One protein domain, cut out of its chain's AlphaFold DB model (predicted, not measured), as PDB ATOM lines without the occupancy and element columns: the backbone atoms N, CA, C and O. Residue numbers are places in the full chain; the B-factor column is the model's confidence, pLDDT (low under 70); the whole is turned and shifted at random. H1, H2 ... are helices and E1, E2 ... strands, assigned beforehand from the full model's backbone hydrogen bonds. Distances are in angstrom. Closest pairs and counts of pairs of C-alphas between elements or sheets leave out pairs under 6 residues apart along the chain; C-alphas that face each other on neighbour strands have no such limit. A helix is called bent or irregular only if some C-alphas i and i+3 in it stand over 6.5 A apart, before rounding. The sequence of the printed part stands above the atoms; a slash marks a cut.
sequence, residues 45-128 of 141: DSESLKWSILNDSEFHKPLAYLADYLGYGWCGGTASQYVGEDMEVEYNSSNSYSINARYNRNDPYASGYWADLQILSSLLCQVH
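What this domain is: This is residues 45 to 128 of the 141 residues of the protein "Aerolysin family beta-barrel pore-forming toxin" of Zooshikella ganghwensis (UniProt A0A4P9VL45). Two helices, H1 and H2, make a corner, and a hairpin of two strands, E1 and E2, lies beside that corner, nearest to residues 50 to 54 of H1 and 57 to 64 of H2. Long loops make up much of the rest: residues 70 to 86 lead from H2 to E1, and residues 102 to 128 run from the end of E2 out to Tyr 113, at the end of the long axis away from H1, and then fold back past E2 to His 128. The printed part has 84 residues, with two named helices and two named strands in the order H1, H2, E1, E2; the sheet is E1 - E2, antiparallel. The class is mixed, helices and strands, though under half of the residues are in named elements. The whole is compact, with a radius of gyration of the C-alphas of 12.7 A, and spans 40 by 27 by 21 A.

How they stand to each other: From the first printed residue, H1, residues 46 to 54, is followed by H2, residues 57 to 69, after a tight link of 2 residues. The two helices are close but not clearly touching, with 2 pairs of C-alphas within 8 A; the closest are those of Leu 54 and His 60, 6.8 A apart. Their lines stand at a steep tilt of 48 degrees, and they run the same way. In H1 each O i to N i+4 pair is within hydrogen-bond range; in H2 it is 7 of 9. H2 is neither bent nor irregular, but only just: C-alphas 59 and 62 are 6.4 A apart. A long link of 17 residues leads on to E1, residues 87 to 92, and a tight link of 3 residues joins E1 to E2, residues 96 to 101. E1 and E2 are a hairpin of antiparallel neighbours, with 153 degrees between their directions. Among the C-alphas that face each other are 89 and 99, 4.5 A apart. N 88 and O 100, at 2.7 A, and N 90 and O 98, at 2.8 A, are within hydrogen-bond range. The closest C-alphas of H1 and E1 are those of Leu 54 and Val 89, 7.0 A apart. Those of H1 and E2 are Leu 54 and Ile 99, at 7.5 A. For H2 and E2 the closest C-alphas are those of His 60 and Ile 99, 7.7 A apart, and for H2 and E1 those of His 60 and Met 87, 7.9 A apart.

Where its parts are: H1 begins at C-alpha 46, printed at (-9.318, 14.369, -26.658), and measures 12.6 A from first to last C-alpha over residues 46 to 54. H2, residues 57 to 69, is the longest helix at 13 residues and 17.9 A, and ends at C-alpha 69, (-6.670, -7.031, -50.451). E1, residues 87 to 92, is 15.6 A long. E2, residues 96 to 101, is 16.6 A long and ends at C-alpha 101, (-6.194, 9.312, -50.502).

The domain as a whole: The two C-alphas farthest apart are those of Asp 45 and Tyr 113, at 41.3 A. The first and last printed C-alphas, of Asp 45 and His 128, are 16.4 A apart. The printed part has no cut, and the link from H2 to E1 is long. After E2, residues 102 to 128 hold no named element. The mean pLDDT of the printed part is 71.0; 29 residues are under 70, namely residues 72 to 77, 93 to 96 and 110 to 128.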
ATOM      1  N   ASP A  45      -5.256  16.443 -25.128       79.38
ATOM      2  CA  ASP A  45      -6.675  16.754 -25.260       79.38
ATOM      3  C   ASP A  45      -7.346  15.764 -26.213       79.38
ATOM      4  O   ASP A  45      -6.750  15.345 -27.206       79.38
ATOM      5  N   SER A  46      -8.601  15.415 -25.920       75.19
ATOM      6  CA  SER A  46      -9.318  14.369 -26.658       75.19
ATOM      7  C   SER A  46      -9.276  14.564 -28.176       75.19
ATOM      8  O   SER A  46      -9.044  13.591 -28.875       75.19
ATOM      9  N   GLU A  47      -9.428  15.796 -28.671       76.12
ATOM     10  CA  GLU A  47      -9.411  16.156 -30.096       76.12
ATOM     11  C   GLU A  47      -8.025  15.990 -30.739       76.12
ATOM     12  O   GLU A  47      -7.884  15.353 -31.784       76.12
ATOM     13  N   SER A  48      -6.989  16.504 -30.073       79.88
ATOM     14  CA  SER A  48      -5.592  16.381 -30.500       79.88
ATOM     15  C   SER A  48      -5.148  14.921 -30.543       79.88
ATOM     16  O   SER A  48      -4.428  14.520 -31.457       79.88
ATOM     17  N   LEU A  49      -5.627  14.116 -29.592       81.94
ATOM     18  CA  LEU A  49      -5.390  12.681 -29.559       81.94
ATOM     19  C   LEU A  49      -6.034  11.979 -30.764       81.94
ATOM     20  O   LEU A  49      -5.359  11.184 -31.417       81.94
ATOM     21  N   LYS A  50      -7.297  12.293 -31.108       78.81
ATOM     22  CA  LYS A  50      -7.945  11.699 -32.298       78.81
ATOM     23  C   LYS A  50      -7.148  12.016 -33.553       78.81
ATOM     24  O   LYS A  50      -6.816  11.113 -34.312       78.81
ATOM     25  N   TRP A  51      -6.804  13.289 -33.735       79.19
ATOM     26  CA  TRP A  51      -6.023  13.737 -34.882       79.19
ATOM     27  C   TRP A  51      -4.665  13.031 -34.962       79.19
ATOM     28  O   TRP A  51      -4.282  12.546 -36.026       79.19
ATOM     29  N   SER A  52      -3.961  12.908 -33.830       83.69
ATOM     30  CA  SER A  52      -2.667  12.224 -33.768       83.69
ATOM     31  C   SER A  52      -2.761  10.743 -34.132       83.69
ATOM     32  O   SER A  52      -1.843  10.236 -34.771       83.69
ATOM     33  N   ILE A  53      -3.831  10.051 -33.728       83.06
ATOM     34  CA  ILE A  53      -4.052   8.632 -34.047       83.06
ATOM     35  C   ILE A  53      -4.369   8.457 -35.534       83.06
ATOM     36  O   ILE A  53      -3.815   7.580 -36.187       83.06
ATOM     37  N   LEU A  54      -5.235   9.301 -36.091       81.81
ATOM     38  CA  LEU A  54      -5.665   9.185 -37.488       81.81
ATOM     39  C   LEU A  54      -4.528   9.494 -38.468       81.81
ATOM     40  O   LEU A  54      -4.381   8.827 -39.494       81.81
ATOM     41  N   ASN A  55      -3.691  10.474 -38.126       82.38
ATOM     42  CA  ASN A  55      -2.526  10.849 -38.922       82.38
ATOM     43  C   ASN A  55      -1.351   9.860 -38.775       82.38
ATOM     44  O   ASN A  55      -0.339   9.977 -39.466       82.38
ATOM     45  N   ASP A  56      -1.453   8.887 -37.875       85.06
ATOM     46  CA  ASP A  56      -0.415   7.896 -37.645       85.06
ATOM     47  C   ASP A  56      -0.368   6.869 -38.779       85.06
ATOM     48  O   ASP A  56      -1.352   6.185 -39.069       85.06
ATOM     49  N   SER A  57       0.800   6.721 -39.403       82.31
ATOM     50  CA  SER A  57       0.982   5.760 -40.495       82.31
ATOM     51  C   SER A  57       0.729   4.317 -40.072       82.31
ATOM     52  O   SER A  57       0.278   3.517 -40.885       82.31
ATOM     53  N   GLU A  58       0.946   3.982 -38.800       84.31
ATOM     54  CA  GLU A  58       0.653   2.640 -38.290       84.31
ATOM     55  C   GLU A  58      -0.851   2.359 -38.189       84.31
ATOM     56  O   GLU A  58      -1.244   1.198 -38.149       84.31
ATOM     57  N   PHE A  59      -1.692   3.397 -38.193       83.38
ATOM     58  CA  PHE A  59      -3.144   3.260 -38.163       83.38
ATOM     59  C   PHE A  59      -3.733   3.146 -39.575       83.38
ATOM     60  O   PHE A  59      -4.432   2.182 -39.883       83.38
ATOM     61  N   HIS A  60      -3.432   4.097 -40.466       80.06
ATOM     62  CA  HIS A  60      -4.072   4.136 -41.787       80.06
ATOM     63  C   HIS A  60      -3.432   3.208 -42.831       80.06
ATOM     64  O   HIS A  60      -4.133   2.759 -43.737       80.06
ATOM     65  N   LYS A  61      -2.143   2.849 -42.715       83.38
ATOM     66  CA  LYS A  61      -1.507   1.902 -43.653       83.38
ATOM     67  C   LYS A  61      -2.125   0.504 -43.630       83.38
ATOM     68  O   LYS A  61      -2.473   0.025 -44.706       83.38
ATOM     69  N   PRO A  62      -2.293  -0.184 -42.483       84.12
ATOM     70  CA  PRO A  62      -2.907  -1.512 -42.487       84.12
ATOM     71  C   PRO A  62      -4.359  -1.480 -42.983       84.12
ATOM     72  O   PRO A  62      -4.788  -2.427 -43.637       84.12
ATOM     73  N   LEU A  63      -5.091  -0.384 -42.751       79.56
ATOM     74  CA  LEU A  63      -6.426  -0.180 -43.320       79.56
ATOM     75  C   LEU A  63      -6.377  -0.070 -44.849       79.56
ATOM     76  O   LEU A  63      -7.176  -0.712 -45.525       79.56
ATOM     77  N   ALA A  64      -5.413   0.677 -45.389       78.56
ATOM     78  CA  ALA A  64      -5.186   0.786 -46.827       78.56
ATOM     79  C   ALA A  64      -4.746  -0.546 -47.465       78.56
ATOM     80  O   ALA A  64      -5.169  -0.866 -48.574       78.56
ATOM     81  N   TYR A  65      -3.959  -1.363 -46.760       81.88
ATOM     82  CA  TYR A  65      -3.615  -2.713 -47.217       81.88
ATOM     83  C   TYR A  65      -4.807  -3.669 -47.175       81.88
ATOM     84  O   TYR A  65      -5.005  -4.436 -48.111       81.88
ATOM     85  N   LEU A  66      -5.629  -3.626 -46.121       83.06
ATOM     86  CA  LEU A  66      -6.854  -4.430 -46.039       83.06
ATOM     87  C   LEU A  66      -7.776  -4.142 -47.226       83.06
ATOM     88  O   LEU A  66      -8.295  -5.041 -47.876       83.06
ATOM     89  N   ALA A  67      -7.945  -2.864 -47.504       76.38
ATOM     90  CA  ALA A  67      -8.637  -2.328 -48.651       76.38
ATOM     91  C   ALA A  67      -8.107  -2.843 -50.003       76.38
ATOM     92  O   ALA A  67      -8.885  -3.326 -50.827       76.38
ATOM     93  N   ASP A  68      -6.793  -2.787 -50.209       78.62
ATOM     94  CA  ASP A  68      -6.137  -3.331 -51.402       78.62
ATOM     95  C   ASP A  68      -6.408  -4.840 -51.550       78.62
ATOM     96  O   ASP A  68      -6.825  -5.304 -52.612       78.62
ATOM     97  N   TYR A  69      -6.330  -5.603 -50.453       82.06
ATOM     98  CA  TYR A  69      -6.670  -7.031 -50.451       82.06
ATOM     99  C   TYR A  69      -8.146  -7.324 -50.746       82.06
ATOM    100  O   TYR A  69      -8.463  -8.377 -51.301       82.06
ATOM    101  N   LEU A  70      -9.055  -6.411 -50.404       82.00
ATOM    102  CA  LEU A  70     -10.478  -6.514 -50.729       82.00
ATOM    103  C   LEU A  70     -10.789  -6.121 -52.189       82.00
ATOM    104  O   LEU A  70     -11.936  -6.246 -52.618       82.00
ATOM    105  N   GLY A  71      -9.784  -5.695 -52.964       77.31
ATOM    106  CA  GLY A  71      -9.918  -5.352 -54.381       77.31
ATOM    107  C   GLY A  71     -10.397  -3.925 -54.633       77.31
ATOM    108  O   GLY A  71     -10.853  -3.615 -55.736       77.31
ATOM    109  N   TYR A  72     -10.315  -3.051 -53.630       69.69
ATOM    110  CA  TYR A  72     -10.548  -1.632 -53.846       69.69
ATOM    111  C   TYR A  72      -9.366  -1.012 -54.596       69.69
ATOM    112  O   TYR A  72      -8.209  -1.343 -54.356       69.69
ATOM    113  N   GLY A  73      -9.667  -0.105 -55.523       66.25
ATOM    114  CA  GLY A  73      -8.653   0.644 -56.257       66.25
ATOM    115  C   GLY A  73      -8.264   1.938 -55.545       66.25
ATOM    116  O   GLY A  73      -9.078   2.523 -54.831       66.25
ATOM    117  N   TRP A  74      -7.048   2.419 -55.829       67.94
ATOM    118  CA  TRP A  74      -6.549   3.734 -55.397       67.94
ATOM    119  C   TRP A  74      -6.432   3.894 -53.873       67.94
ATOM    120  O   TRP A  74      -6.791   4.919 -53.300       67.94
ATOM    121  N   CYS A  75      -5.881   2.869 -53.218       69.69
ATOM    122  CA  CYS A  75      -5.616   2.806 -51.776       69.69
ATOM    123  C   CYS A  75      -4.385   3.622 -51.324       69.69
ATOM    124  O   CYS A  75      -3.802   3.343 -50.278       69.69
ATOM    125  N   GLY A  76      -3.944   4.589 -52.124       67.94
ATOM    126  CA  GLY A  76      -2.792   5.446 -51.862       67.94
ATOM    127  C   GLY A  76      -2.965   6.776 -52.584       67.94
ATOM    128  O   GLY A  76      -3.608   6.837 -53.634       67.94
ATOM    129  N   GLY A  77      -2.446   7.841 -51.982       68.69
ATOM    130  CA  GLY A  77      -2.473   9.177 -52.550       68.69
ATOM    131  C   GLY A  77      -1.577   9.302 -53.773       68.69
ATOM    132  O   GLY A  77      -0.760   8.448 -54.103       68.69
ATOM    133  N   THR A  78      -1.755  10.405 -54.476       71.62
ATOM    134  CA  THR A  78      -1.265  10.570 -55.844       71.62
ATOM    135  C   THR A  78       0.198  11.014 -55.906       71.62
ATOM    136  O   THR A  78       0.845  10.918 -56.956       71.62
ATOM    137  N   ALA A  79       0.754  11.468 -54.780       73.50
ATOM    138  CA  ALA A  79       2.171  11.782 -54.661       73.50
ATOM    139  C   ALA A  79       3.058  10.533 -54.492       73.50
ATOM    140  O   ALA A  79       4.277  10.641 -54.654       73.50
ATOM    141  N   SER A  80       2.483   9.359 -54.199       74.94
ATOM    142  CA  SER A  80       3.225   8.108 -54.016       74.94
ATOM    143  C   SER A  80       2.628   6.947 -54.816       74.94
ATOM    144  O   SER A  80       1.474   6.958 -55.217       74.94
ATOM    145  N   GLN A  81       3.450   5.929 -55.062       72.62
ATOM    146  CA  GLN A  81       3.051   4.683 -55.723       72.62
ATOM    147  C   GLN A  81       2.686   3.569 -54.729       72.62
ATOM    148  O   GLN A  81       2.318   2.470 -55.144       72.62
ATOM    149  N   TYR A  82       2.859   3.811 -53.427       78.56
ATOM    150  CA  TYR A  82       2.683   2.801 -52.388       78.56
ATOM    151  C   TYR A  82       1.329   2.931 -51.685       78.56
ATOM    152  O   TYR A  82       0.836   4.027 -51.422       78.56
ATOM    153  N   VAL A  83       0.749   1.779 -51.344       77.81
ATOM    154  CA  VAL A  83      -0.516   1.679 -50.610       77.81
ATOM    155  C   VAL A  83      -0.379   2.317 -49.222       77.81
ATOM    156  O   VAL A  83       0.577   2.051 -48.489       77.81
ATOM    157  N   GLY A  84      -1.350   3.158 -48.856       73.50
ATOM    158  CA  GLY A  84      -1.408   3.847 -47.567       73.50
ATOM    159  C   GLY A  84      -0.430   5.012 -47.407       73.50
ATOM    160  O   GLY A  84      -0.222   5.464 -46.282       73.50
ATOM    161  N   GLU A  85       0.195   5.487 -48.485       79.69
ATOM    162  CA  GLU A  85       0.989   6.721 -48.479       79.69
ATOM    163  C   GLU A  85       0.190   7.912 -49.019       79.69
ATOM    164  O   GLU A  85      -0.756   7.726 -49.775       79.69
ATOM    165  N   ASP A  86       0.573   9.135 -48.625       78.75
ATOM    166  CA  ASP A  86      -0.082  10.390 -49.044       78.75
ATOM    167  C   ASP A  86      -1.599  10.411 -48.745       78.75
ATOM    168  O   ASP A  86      -2.429  10.811 -49.559       78.75
ATOM    169  N   MET A  87      -1.963   9.940 -47.549       76.62
ATOM    170  CA  MET A  87      -3.331  10.001 -47.038       76.62
ATOM    171  C   MET A  87      -3.584  11.355 -46.354       76.62
ATOM    172  O   MET A  87      -2.750  11.855 -45.601       76.62
ATOM    173  N   GLU A  88      -4.748  11.937 -46.597       77.75
ATOM    174  CA  GLU A  88      -5.247  13.185 -46.034       77.75
ATOM    175  C   GLU A  88      -6.377  12.897 -45.043       77.75
ATOM    176  O   GLU A  88      -7.340  12.204 -45.359       77.75
ATOM    177  N   VAL A  89      -6.279  13.435 -43.829       77.06
ATOM    178  CA  VAL A  89      -7.344  13.324 -42.826       77.06
ATOM    179  C   VAL A  89      -8.197  14.584 -42.889       77.06
ATOM    180  O   VAL A  89      -7.699  15.688 -42.692       77.06
ATOM    181  N   GLU A  90      -9.491  14.424 -43.126       75.94
ATOM    182  CA  GLU A  90     -10.457  15.516 -43.135       75.94
ATOM    183  C   GLU A  90     -11.398  15.390 -41.937       75.94
ATOM    184  O   GLU A  90     -11.954  14.324 -41.651       75.94
ATOM    185  N   TYR A  91     -11.562  16.494 -41.210       72.69
ATOM    186  CA  TYR A  91     -12.530  16.585 -40.128       72.69
ATOM    187  C   TYR A  91     -13.900  16.948 -40.693       72.69
ATOM    188  O   TYR A  91     -14.114  18.059 -41.181       72.69
ATOM    189  N   ASN A  92     -14.852  16.028 -40.567       70.12
ATOM    190  CA  ASN A  92     -16.244  16.301 -40.869       70.12
ATOM    191  C   ASN A  92     -16.917  16.940 -39.648       70.12
ATOM    192  O   ASN A  92     -16.708  16.546 -38.500       70.12
ATOM    193  N   SER A  93     -17.799  17.905 -39.901       61.28
ATOM    194  CA  SER A  93     -18.484  18.756 -38.912       61.28
ATOM    195  C   SER A  93     -19.338  18.023 -37.857       61.28
ATOM    196  O   SER A  93     -19.924  18.669 -36.992       61.28
ATOM    197  N   SER A  94     -19.396  16.687 -37.887       65.19
ATOM    198  CA  SER A  94     -20.149  15.822 -36.966       65.19
ATOM    199  C   SER A  94     -19.257  14.978 -36.045       65.19
ATOM    200  O   SER A  94     -19.653  13.878 -35.660       65.19
ATOM    201  N   ASN A  95     -18.062  15.467 -35.682       67.00
ATOM    202  CA  ASN A  95     -17.099  14.734 -34.841       67.00
ATOM    203  C   ASN A  95     -16.668  13.392 -35.471       67.00
ATOM    204  O   ASN A  95     -16.313  12.438 -34.775       67.00
ATOM    205  N   SER A  96     -16.747  13.318 -36.799       68.19
ATOM    206  CA  SER A  96     -16.316  12.196 -37.618       68.19
ATOM    207  C   SER A  96     -15.110  12.626 -38.439       68.19
ATOM    208  O   SER A  96     -15.008  13.776 -38.858       68.19
ATOM    209  N   TYR A  97     -14.196  11.698 -38.677       71.56
ATOM    210  CA  TYR A  97     -13.037  11.938 -39.526       71.56
ATOM    211  C   TYR A  97     -13.116  11.008 -40.724       71.56
ATOM    212  O   TYR A  97     -13.553   9.861 -40.599       71.56
ATOM    213  N   SER A  98     -12.714  11.514 -41.879       74.50
ATOM    214  CA  SER A  98     -12.526  10.729 -43.096       74.50
ATOM    215  C   SER A  98     -11.051  10.748 -43.470       74.50
ATOM    216  O   SER A  98     -10.426  11.802 -43.441       74.50
ATOM    217  N   ILE A  99     -10.489   9.586 -43.799       74.56
ATOM    218  CA  ILE A  99      -9.081   9.455 -44.195       74.56
ATOM    219  C   ILE A  99      -9.029   9.210 -45.699       74.56
ATOM    220  O   ILE A  99      -9.209   8.071 -46.136       74.56
ATOM    221  N   ASN A 100      -8.847  10.270 -46.485       74.44
ATOM    222  CA  ASN A 100      -8.822  10.286 -47.950       74.44
ATOM    223  C   ASN A 100      -7.451   9.995 -48.540       74.44
ATOM    224  O   ASN A 100      -6.433  10.326 -47.959       74.44
ATOM    225  N   ALA A 101      -7.410   9.340 -49.701       74.75
ATOM    226  CA  ALA A 101      -6.194   9.312 -50.502       74.75
ATOM    227  C   ALA A 101      -6.078  10.683 -51.168       74.75
ATOM    228  O   ALA A 101      -6.992  11.089 -51.889       74.75
ATOM    229  N   ARG A 102      -4.988  11.415 -50.924       76.12
ATOM    230  CA  ARG A 102      -4.844  12.761 -51.475       76.12
ATOM    231  C   ARG A 102      -4.785  12.675 -52.995       76.12
ATOM    232  O   ARG A 102      -3.910  12.022 -53.569       76.12
ATOM    233  N   TYR A 103      -5.714  13.356 -53.656       72.62
ATOM    234  CA  TYR A 103      -5.724  13.452 -55.107       72.62
ATOM    235  C   TYR A 103      -5.285  14.831 -55.571       72.62
ATOM    236  O   TYR A 103      -5.928  15.845 -55.297       72.62
ATOM    237  N   ASN A 104      -4.208  14.862 -56.347       76.75
ATOM    238  CA  ASN A 104      -3.775  16.056 -57.046       76.75
ATOM    239  C   ASN A 104      -3.444  15.691 -58.489       76.75
ATOM    240  O   ASN A 104      -2.530  14.922 -58.761       76.75
ATOM    241  N   ARG A 105      -4.169  16.301 -59.429       73.00
ATOM    242  CA  ARG A 105      -4.010  16.073 -60.873       73.00
ATOM    243  C   ARG A 105      -2.586  16.343 -61.377       73.00
ATOM    244  O   ARG A 105      -2.199  15.801 -62.406       73.00
ATOM    245  N   ASN A 106      -1.842  17.210 -60.692       77.81
ATOM    246  CA  ASN A 106      -0.481  17.580 -61.076       77.81
ATOM    247  C   ASN A 106       0.588  16.621 -60.530       77.81
ATOM    248  O   ASN A 106       1.762  16.798 -60.857       77.81
ATOM    249  N   ASP A 107       0.215  15.645 -59.698       75.38
ATOM    250  CA  ASP A 107       1.178  14.726 -59.098       75.38
ATOM    251  C   ASP A 107       1.572  13.608 -60.095       75.38
ATOM    252  O   ASP A 107       0.781  13.242 -60.971       75.38
ATOM    253  N   PRO A 108       2.798  13.050 -59.997       74.56
ATOM    254  CA  PRO A 108       3.342  12.124 -60.997       74.56
ATOM    255  C   PRO A 108       2.499  10.862 -61.218       74.56
ATOM    256  O   PRO A 108       2.509  10.306 -62.317       74.56
ATOM    257  N   TYR A 109       1.762  10.422 -60.194       70.94
ATOM    258  CA  TYR A 109       0.979   9.186 -60.211       70.94
ATOM    259  C   TYR A 109      -0.533   9.438 -60.345       70.94
ATOM    260  O   TYR A 109      -1.334   8.534 -60.136       70.94
ATOM    261  N   ALA A 110      -0.936  10.642 -60.779       64.62
ATOM    262  CA  ALA A 110      -2.342  11.029 -61.011       64.62
ATOM    263  C   ALA A 110      -2.975  10.401 -62.246       64.62
ATOM    264  O   ALA A 110      -4.149  10.630 -62.550       64.62
ATOM    265  N   SER A 111      -2.181   9.650 -63.000       62.16
ATOM    266  CA  SER A 111      -2.607   9.051 -64.251       62.16
ATOM    267  C   SER A 111      -3.192   7.663 -64.005       62.16
ATOM    268  O   SER A 111      -2.495   6.736 -63.606       62.16
ATOM    269  N   GLY A 112      -4.488   7.510 -64.269       64.69
ATOM    270  CA  GLY A 112      -5.141   6.207 -64.286       64.69
ATOM    271  C   GLY A 112      -6.661   6.296 -64.373       64.69
ATOM    272  O   GLY A 112      -7.263   7.347 -64.153       64.69
ATOM    273  N   TYR A 113      -7.287   5.185 -64.760       60.84
ATOM    274  CA  TYR A 113      -8.741   5.091 -64.863       60.84
ATOM    275  C   TYR A 113      -9.353   5.176 -63.456       60.84
ATOM    276  O   TYR A 113      -9.014   4.366 -62.593       60.84
ATOM    277  N   TRP A 114     -10.215   6.173 -63.230       63.19
ATOM    278  CA  TRP A 114     -10.866   6.458 -61.941       63.19
ATOM    279  C   TRP A 114      -9.941   6.863 -60.783       63.19
ATOM    280  O   TRP A 114     -10.316   6.716 -59.621       63.19
ATOM    281  N   ALA A 115      -8.765   7.424 -61.084       59.16
ATOM    282  CA  ALA A 115      -7.874   8.007 -60.072       59.16
ATOM    283  C   ALA A 115      -8.545   9.129 -59.256       59.16
ATOM    284  O   ALA A 115      -8.192   9.383 -58.109       59.16
ATOM    285  N   ASP A 116      -9.550   9.780 -59.840       63.88
ATOM    286  CA  ASP A 116     -10.353  10.827 -59.224       63.88
ATOM    287  C   ASP A 116     -11.446  10.301 -58.282       63.88
ATOM    288  O   ASP A 116     -11.934  11.064 -57.450       63.88
ATOM    289  N   LEU A 117     -11.831   9.021 -58.379       57.72
ATOM    290  CA  LEU A 117     -12.991   8.489 -57.657       57.72
ATOM    291  C   LEU A 117     -12.713   8.037 -56.217       57.72
ATOM    292  O   LEU A 117     -13.678   7.674 -55.554       57.72
ATOM    293  N   GLN A 118     -11.464   8.083 -55.722       58.00
ATOM    294  CA  GLN A 118     -11.070   7.902 -54.300       58.00
ATOM    295  C   GLN A 118     -11.947   6.896 -53.516       58.00
ATOM    296  O   GLN A 118     -12.365   7.145 -52.383       58.00
ATOM    297  N   ILE A 119     -12.258   5.753 -54.140       49.12
ATOM    298  CA  ILE A 119     -13.388   4.884 -53.751       49.12
ATOM    299  C   ILE A 119     -13.154   4.256 -52.367       49.12
ATOM    300  O   ILE A 119     -14.086   3.785 -51.721       49.12
ATOM    301  N   LEU A 120     -11.913   4.288 -51.879       47.84
ATOM    302  CA  LEU A 120     -11.548   3.690 -50.612       47.84
ATOM    303  C   LEU A 120     -11.884   4.515 -49.373       47.84
ATOM    304  O   LEU A 120     -12.247   3.971 -48.331       47.84
ATOM    305  N   SER A 121     -11.732   5.825 -49.448       45.09
ATOM    306  CA  SER A 121     -11.632   6.609 -48.225       45.09
ATOM    307  C   SER A 121     -12.935   6.772 -47.459       45.09
ATOM    308  O   SER A 121     -12.966   6.810 -46.226       45.09
ATOM    309  N   SER A 122     -14.022   6.910 -48.204       40.56
ATOM    310  CA  SER A 122     -15.295   7.351 -47.653       40.56
ATOM    311  C   SER A 122     -15.968   6.282 -46.783       40.56
ATOM    312  O   SER A 122     -17.035   6.536 -46.228       40.56
ATOM    313  N   LEU A 123     -15.350   5.105 -46.617       40.84
ATOM    314  CA  LEU A 123     -15.926   3.979 -45.888       40.84
ATOM    315  C   LEU A 123     -15.495   3.836 -44.423       40.84
ATOM    316  O   LEU A 123     -16.231   3.203 -43.668       40.84
ATOM    317  N   LEU A 124     -14.359   4.370 -43.963       41.53
ATOM    318  CA  LEU A 124     -13.756   3.845 -42.726       41.53
ATOM    319  C   LEU A 124     -13.115   4.916 -41.835       41.53
ATOM    320  O   LEU A 124     -11.914   5.139 -41.889       41.53
ATOM    321  N   CYS A 125     -13.908   5.500 -40.933       49.25
ATOM    322  CA  CYS A 125     -13.710   5.286 -39.492       49.25
ATOM    323  C   CYS A 125     -14.832   5.959 -38.681       49.25
ATOM    324  O   CYS A 125     -14.800   7.148 -38.372       49.25
ATOM    325  N   GLN A 126     -15.839   5.188 -38.270       41.84
ATOM    326  CA  GLN A 126     -16.646   5.599 -37.124       41.84
ATOM    327  C   GLN A 126     -15.873   5.168 -35.872       41.84
ATOM    328  O   GLN A 126     -16.078   4.079 -35.344       41.84
ATOM    329  N   VAL A 127     -14.891   5.980 -35.460       50.66
ATOM    330  CA  VAL A 127     -14.108   5.708 -34.246       50.66
ATOM    331  C   VAL A 127     -15.017   5.918 -33.041       50.66
ATOM    332  O   VAL A 127     -15.304   7.051 -32.650       50.66
ATOM    333  N   HIS A 128     -15.500   4.820 -32.462       48.59
ATOM    334  CA  HIS A 128     -16.229   4.862 -31.205       48.59
ATOM    335  C   HIS A 128     -15.224   4.798 -30.054       48.59
ATOM    336  O   HIS A 128     -14.576   3.780 -29.824       48.59
TER     337      HIS A 128